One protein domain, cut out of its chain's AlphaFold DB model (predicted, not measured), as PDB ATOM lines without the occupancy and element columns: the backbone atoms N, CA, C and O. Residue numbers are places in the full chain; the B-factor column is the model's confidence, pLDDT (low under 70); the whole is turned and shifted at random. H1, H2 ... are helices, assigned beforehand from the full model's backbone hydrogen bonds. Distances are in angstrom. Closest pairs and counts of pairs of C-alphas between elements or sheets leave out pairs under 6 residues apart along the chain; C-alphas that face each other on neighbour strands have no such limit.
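AT A GLANCE: This is residues 2 to 50 of the 124 residues of an uncharacterized protein of Natronospirillum operosum (UniProt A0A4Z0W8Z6). Two longer helices, H1 and H4, run the same way at a shallow angle but are shifted along the long axis: H4 begins beside the second half of H1 and runs on past its end. Between them the chain turns at the end of H1 through the short helix H2, folds back to the short helix H3 beside the second half of H1, and then sets off into H4; residues 44 to 50, the last two residues of H4 and the tail after it, stick out free. The printed part has 49 residues with four named helices in the order H1, H2, H3, H4 and no named strand, and its class is all helix, with 32 residues in the helices. The whole is compact, with a radius of gyration of the C-alphas of 11.0 A, and it spans 36 by 17 by 15 A, the free tail making part of the length.

HOW THE PARTS SIT: The printed part opens with residues 2 to 5, which belong to no named helix, and then enters H1, residues 6 to 18, the longest helix. A tight link of 2 residues leads to H2, residues 21 to 25. H1 and H2 are close but not clearly touching; their closest C-alphas are those of Phe 16 and Tyr 22, 7.8 A apart. A tight link of 3 residues follows, and then H3, residues 29 to 32. H1 and H3 only just touch, with 3 pairs of C-alphas within 8 A, and H1 does so with residues 13 to 16 alone; the closest C-alphas are those of Phe 16 and Phe 29, 7.3 A apart. H2 and H3 are close but not clearly touching, the closest C-alphas being those of Tyr 22 and Phe 29 at 7.6 A. Another tight link of 3 residues leads to H4, residues 36 to 45. H3 and H4 are close but not clearly touching, with the C-alphas of Phe 32 and Tyr 39 closest at 6.9 A. H1 and H4 are likewise close but not clearly touching, the closest C-alphas being those of Trp 12 and Pro 36 at 7.5 A; they run the same way at a shallow tilt of 21 degrees, and their centres are 15.0 A apart. H2 and H4 are near each other, with no pair of C-alphas within 8 A but 5 pairs within 10 A. In H1, H2 and H4 every O i to N i+4 pair is within hydrogen-bond range; H3 is too short for such a pair, and its 1 pair of O i to N i+3 is within range.

IN THESE COORDINATES: H1 begins with C-alpha 6 at (24.522, 16.192, 19.699) and ends with C-alpha 18 at (12.888, 22.983, 32.236), 18.4 A from first to last C-alpha. H2 runs from Leu 21 to Arg 25 over 5.7 A, and H3 from Phe 29 to Phe 32 over 4.9 A. H4 begins at Pro 36 and ends with C-alpha 45 at (8.885, 9.811, 42.966), 14.2 A from first to last C-alpha.

THE WHOLE: The two C-alphas farthest apart are those of Thr 3 and Val 50, at 36.6 A, and the first and last printed C-alphas, of Asn 2 and Val 50, are 34.7 A apart. The outline, tail included, is a rod. The stretch that stands free is residues 44 to 50, of which 44 and 45 belong to H4. The printed part has no cut, and the three links between helices are tight. The mean pLDDT of the printed part is 77.8; the model's confidence is under 70 at residue 2, residue 25 and residues 45 to 50.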
ATOM      1  N   ASN A   2      31.193   7.943  27.503       58.00
ATOM      2  CA  ASN A   2      29.863   7.869  26.905       58.00
ATOM      3  C   ASN A   2      29.798   8.937  25.811       58.00
ATOM      4  O   ASN A   2      29.816  10.131  26.096       58.00
ATOM      5  N   THR A   3      29.847   8.509  24.555       77.44
ATOM      6  CA  THR A   3      29.675   9.389  23.398       77.44
ATOM      7  C   THR A   3      28.183   9.538  23.143       77.44
ATOM      8  O   THR A   3      27.564   8.649  22.560       77.44
ATOM      9  N   HIS A   4      27.605  10.632  23.627       79.44
ATOM     10  CA  HIS A   4      26.233  11.019  23.313       79.44
ATOM     11  C   HIS A   4      26.218  11.764  21.972       79.44
ATOM     12  O   HIS A   4      27.171  12.477  21.660       79.44
ATOM     13  N   SER A   5      25.171  11.577  21.164       85.38
ATOM     14  CA  SER A   5      24.971  12.383  19.955       85.38
ATOM     15  C   SER A   5      24.564  13.812  20.322       85.38
ATOM     16  O   SER A   5      23.943  14.026  21.364       85.38
ATOM     17  N   ASP A   6      24.866  14.783  19.459       81.75
ATOM     18  CA  ASP A   6      24.522  16.192  19.699       81.75
ATOM     19  C   ASP A   6      23.008  16.384  19.896       81.75
ATOM     20  O   ASP A   6      22.595  17.032  20.851       81.75
ATOM     21  N   GLU A   7      22.173  15.703  19.100       84.88
ATOM     22  CA  GLU A   7      20.704  15.714  19.248       84.88
ATOM     23  C   GLU A   7      20.242  15.214  20.628       84.88
ATOM     24  O   GLU A   7      19.280  15.720  21.206       84.88
ATOM     25  N   HIS A   8      20.940  14.220  21.184       83.31
ATOM     26  CA  HIS A   8      20.636  13.679  22.504       83.31
ATOM     27  C   HIS A   8      21.032  14.665  23.610       83.31
ATOM     28  O   HIS A   8      20.305  14.815  24.590       83.31
ATOM     29  N   ILE A   9      22.159  15.361  23.449       86.12
ATOM     30  CA  ILE A   9      22.610  16.397  24.385       86.12
ATOM     31  C   ILE A   9      21.662  17.597  24.363       86.12
ATOM     32  O   ILE A   9      21.317  18.105  25.429       86.12
ATOM     33  N   GLU A  10      21.218  18.028  23.183       86.69
ATOM     34  CA  GLU A  10      20.280  19.145  23.031       86.69
ATOM     35  C   GLU A  10      18.931  18.836  23.681       86.69
ATOM     36  O   GLU A  10      18.493  19.580  24.561       86.69
ATOM     37  N   TYR A  11      18.323  17.695  23.340       90.56
ATOM     38  CA  TYR A  11      17.040  17.284  23.912       90.56
ATOM     39  C   TYR A  11      17.092  17.205  25.446       90.56
ATOM     40  O   TYR A  11      16.256  17.783  26.143       90.56
ATOM     41  N   TRP A  12      18.108  16.531  25.996       86.31
ATOM     42  CA  TRP A  12      18.238  16.399  27.447       86.31
ATOM     43  C   TRP A  12      18.680  17.691  28.131       86.31
ATOM     44  O   TRP A  12      18.337  17.907  29.294       86.31
ATOM     45  N   GLY A  13      19.385  18.574  27.426       86.38
ATOM     46  CA  GLY A  13      19.715  19.919  27.889       86.38
ATOM     47  C   GLY A  13      18.467  20.766  28.123       86.38
ATOM     48  O   GLY A  13      18.330  21.380  29.183       86.38
ATOM     49  N   GLU A  14      17.520  20.745  27.185       85.31
ATOM     50  CA  GLU A  14      16.246  21.459  27.327       85.31
ATOM     51  C   GLU A  14      15.420  20.925  28.503       85.31
ATOM     52  O   GLU A  14      14.929  21.706  29.326       85.31
ATOM     53  N   VAL A  15      15.319  19.599  28.635       84.31
ATOM     54  CA  VAL A  15      14.608  18.951  29.750       84.31
ATOM     55  C   VAL A  15      15.261  19.296  31.094       84.31
ATOM     56  O   VAL A  15      14.569  19.661  32.044       84.31
ATOM     57  N   PHE A  16      16.593  19.269  31.168       83.75
ATOM     58  CA  PHE A  16      17.343  19.606  32.378       83.75
ATOM     59  C   PHE A  16      17.114  21.055  32.839       83.75
ATOM     60  O   PHE A  16      16.997  21.321  34.042       83.75
ATOM     61  N   ILE A  17      17.026  21.996  31.893       84.50
ATOM     62  CA  ILE A  17      16.720  23.405  32.176       84.50
ATOM     63  C   ILE A  17      15.268  23.552  32.643       84.50
ATOM     64  O   ILE A  17      15.016  24.227  33.646       84.50
ATOM     65  N   LYS A  18      14.327  22.904  31.948       82.50
ATOM     66  CA  LYS A  18      12.888  22.983  32.236       82.50
ATOM     67  C   LYS A  18      12.549  22.482  33.642       82.50
ATOM     68  O   LYS A  18      11.826  23.159  34.367       82.50
ATOM     69  N   GLU A  19      13.141  21.364  34.052       77.38
ATOM     70  CA  GLU A  19      12.915  20.748  35.369       77.38
ATOM     71  C   GLU A  19      13.715  21.417  36.508       77.38
ATOM     72  O   GLU A  19      13.599  21.052  37.681       77.38
ATOM     73  N   ARG A  20      14.545  22.428  36.190       78.00
ATOM     74  CA  ARG A  20      15.406  23.169  37.138       78.00
ATOM     75  C   ARG A  20      16.216  22.242  38.058       78.00
ATOM     76  O   ARG A  20      16.487  22.599  39.210       78.00
ATOM     77  N   LEU A  21      16.644  21.082  37.551       75.62
ATOM     78  CA  LEU A  21      17.285  20.017  38.340       75.62
ATOM     79  C   LEU A  21      18.562  20.497  39.042       75.62
ATOM     80  O   LEU A  21      18.830  20.121  40.185       75.62
ATOM     81  N   TYR A  22      19.296  21.420  38.415       75.12
ATOM     82  CA  TYR A  22      20.438  22.079  39.048       75.12
ATOM     83  C   TYR A  22      20.041  22.888  40.293       75.12
ATOM     84  O   TYR A  22      20.688  22.789  41.329       75.12
ATOM     85  N   ARG A  23      18.963  23.681  40.228       70.62
ATOM     86  CA  ARG A  23      18.543  24.548  41.341       70.62
ATOM     87  C   ARG A  23      17.855  23.754  42.453       70.62
ATOM     88  O   ARG A  23      18.023  24.093  43.618       70.62
ATOM     89  N   ARG A  24      17.093  22.712  42.104       71.25
ATOM     90  CA  ARG A  24      16.358  21.891  43.080       71.25
ATOM     91  C   ARG A  24      17.252  20.883  43.802       71.25
ATOM     92  O   ARG A  24      17.014  20.621  44.974       71.25
ATOM     93  N   ARG A  25      18.274  20.328  43.133       67.81
ATOM     94  CA  ARG A  25      19.098  19.234  43.690       67.81
ATOM     95  C   ARG A  25      20.610  19.436  43.617       67.81
ATOM     96  O   ARG A  25      21.348  18.593  44.114       67.81
ATOM     97  N   GLY A  26      21.092  20.509  42.992       79.62
ATOM     98  CA  GLY A  26      22.529  20.735  42.800       79.62
ATOM     99  C   GLY A  26      23.191  19.739  41.843       79.62
ATOM    100  O   GLY A  26      24.409  19.578  41.885       79.62
ATOM    101  N   LEU A  27      22.415  19.040  41.006       79.00
ATOM    102  CA  LEU A  27      22.940  17.977  40.150       79.00
ATOM    103  C   LEU A  27      23.597  18.571  38.890       79.00
ATOM    104  O   LEU A  27      22.925  19.303  38.163       79.00
ATOM    105  N   PRO A  28      24.880  18.292  38.595       85.31
ATOM    106  CA  PRO A  28      25.522  18.799  37.386       85.31
ATOM    107  C   PRO A  28      25.047  18.043  36.136       85.31
ATOM    108  O   PRO A  28      24.871  16.825  36.156       85.31
ATOM    109  N   PHE A  29      24.912  18.760  35.016       83.75
ATOM    110  CA  PHE A  29      24.380  18.219  33.756       83.75
ATOM    111  C   PHE A  29      25.135  16.982  33.235       83.75
ATOM    112  O   PHE A  29      24.518  16.034  32.763       83.75
ATOM    113  N   GLY A  30      26.463  16.940  33.382       84.38
ATOM    114  CA  GLY A  30      27.261  15.780  32.956       84.38
ATOM    115  C   GLY A  30      26.950  14.491  33.729       84.38
ATOM    116  O   GLY A  30      27.101  13.395  33.195       84.38
ATOM    117  N   VAL A  31      26.480  14.610  34.972       84.56
ATOM    118  CA  VAL A  31      26.019  13.460  35.762       84.56
ATOM    119  C   VAL A  31      24.596  13.084  35.351       84.56
ATOM    120  O   VAL A  31      24.322  11.906  35.154       84.56
ATOM    121  N   PHE A  32      23.729  14.076  35.123       85.50
ATOM    122  CA  PHE A  32      22.368  13.858  34.624       85.50
ATOM    123  C   PHE A  32      22.345  13.089  33.299       85.50
ATOM    124  O   PHE A  32      21.638  12.096  33.183       85.50
ATOM    125  N   ILE A  33      23.158  13.497  32.321       88.38
ATOM    126  CA  ILE A  33      23.138  12.897  30.980       88.38
ATOM    127  C   ILE A  33      23.649  11.449  30.947       88.38
ATOM    128  O   ILE A  33      23.440  10.738  29.969       88.38
ATOM    129  N   SER A  34      24.305  11.001  32.020       85.44
ATOM    130  CA  SER A  34      24.751   9.614  32.139       85.44
ATOM    131  C   SER A  34      23.582   8.649  32.367       85.44
ATOM    132  O   SER A  34      23.673   7.506  31.928       85.44
ATOM    133  N   ASP A  35      22.510   9.105  33.026       85.12
ATOM    134  CA  ASP A  35      21.288   8.327  33.270       85.12
ATOM    135  C   ASP A  35      20.071   9.253  33.526       85.12
ATOM    136  O   ASP A  35      19.608   9.401  34.663       85.12
ATOM    137  N   PRO A  36      19.566   9.945  32.486       83.69
ATOM    138  CA  PRO A  36      18.550  10.982  32.657       83.69
ATOM    139  C   PRO A  36      17.202  10.417  33.128       83.69
ATOM    140  O   PRO A  36      16.508  11.050  33.926       83.69
ATOM    141  N   ASP A  37      16.853   9.203  32.698       82.12
ATOM    142  CA  ASP A  37      15.588   8.551  33.045       82.12
ATOM    143  C   ASP A  37      15.519   8.170  34.529       82.12
ATOM    144  O   ASP A  37      14.463   8.314  35.156       82.12
ATOM    145  N   ALA A  38      16.629   7.712  35.119       82.62
ATOM    146  CA  ALA A  38      16.684   7.408  36.547       82.62
ATOM    147  C   ALA A  38      16.473   8.667  37.398       82.62
ATOM    148  O   ALA A  38      15.704   8.640  38.361       82.62
ATOM    149  N   TYR A  39      17.093   9.787  37.012       77.94
ATOM    150  CA  TYR A  39      16.931  11.055  37.725       77.94
ATOM    151  C   TYR A  39      15.523  11.629  37.595       77.94
ATOM    152  O   TYR A  39      14.990  12.133  38.582       77.94
ATOM    153  N   LEU A  40      14.898  11.521  36.421       80.38
ATOM    154  CA  LEU A  40      13.512  11.952  36.242       80.38
ATOM    155  C   LEU A  40      12.526  11.084  37.022       80.38
ATOM    156  O   LEU A  40      11.602  11.623  37.628       80.38
ATOM    157  N   LYS A  41      12.731   9.763  37.073       80.81
ATOM    158  CA  LYS A  41      11.928   8.880  37.933       80.81
ATOM    159  C   LYS A  41      12.082   9.243  39.401       80.81
ATOM    160  O   LYS A  41      11.082   9.366  40.094       80.81
ATOM    161  N   GLN A  42      13.306   9.493  39.855       72.88
ATOM    162  CA  GLN A  42      13.561   9.908  41.232       72.88
ATOM    163  C   GLN A  42      13.011  11.313  41.542       72.88
ATOM    164  O   GLN A  42      12.728  11.619  42.701       72.88
ATOM    165  N   ASP A  43      12.876  12.191  40.543       70.69
ATOM    166  CA  ASP A  43      12.228  13.494  40.719       70.69
ATOM    167  C   ASP A  43      10.707  13.403  40.761       70.69
ATOM    168  O   ASP A  43      10.088  14.020  41.626       70.69
ATOM    169  N   ALA A  44      10.125  12.553  39.919       72.56
ATOM    170  CA  ALA A  44       8.703  12.242  39.952       72.56
ATOM    171  C   ALA A  44       8.295  11.499  41.240       72.56
ATOM    172  O   ALA A  44       7.241  11.785  41.801       72.56
ATOM    173  N   GLU A  45       9.125  10.571  41.729       68.06
ATOM    174  CA  GLU A  45       8.885   9.811  42.966       68.06
ATOM    175  C   GLU A  45       9.090  10.648  44.229       68.06
ATOM    176  O   GLU A  45       8.366  10.467  45.203       68.06
ATOM    177  N   ALA A  46      10.022  11.602  44.209       63.16
ATOM    178  CA  ALA A  46      10.160  12.594  45.276       63.16
ATOM    179  C   ALA A  46       9.100  13.707  45.198       63.16
ATOM    180  O   ALA A  46       9.248  14.726  45.878       63.16
ATOM    181  N   GLY A  47       8.098  13.542  44.319       52.38
ATOM    182  CA  GLY A  47       7.078  14.525  43.990       52.38
ATOM    183  C   GLY A  47       6.614  15.285  45.220       52.38
ATOM    184  O   GLY A  47       6.182  14.664  46.181       52.38
ATOM    185  N   ASP A  48       6.768  16.612  45.176       56.47
ATOM    186  CA  ASP A  48       6.355  17.575  46.200       56.47
ATOM    187  C   ASP A  48       6.356  17.033  47.638       56.47
ATOM    188  O   ASP A  48       5.452  17.329  48.425       56.47
ATOM    189  N   GLU A  49       7.414  16.323  48.049       52.59
ATOM    190  CA  GLU A  49       7.792  16.314  49.458       52.59
ATOM    191  C   GLU A  49       8.319  17.717  49.775       52.59
ATOM    192  O   GLU A  49       9.507  17.975  49.978       52.59
ATOM    193  N   VAL A  50       7.381  18.667  49.793       54.41
ATOM    194  CA  VAL A  50       7.471  19.906  50.533       54.41
ATOM    195  C   VAL A  50       7.589  19.443  51.972       54.41
ATOM    196  O   VAL A  50       6.594  19.295  52.683       54.41
TER     197      VAL A  50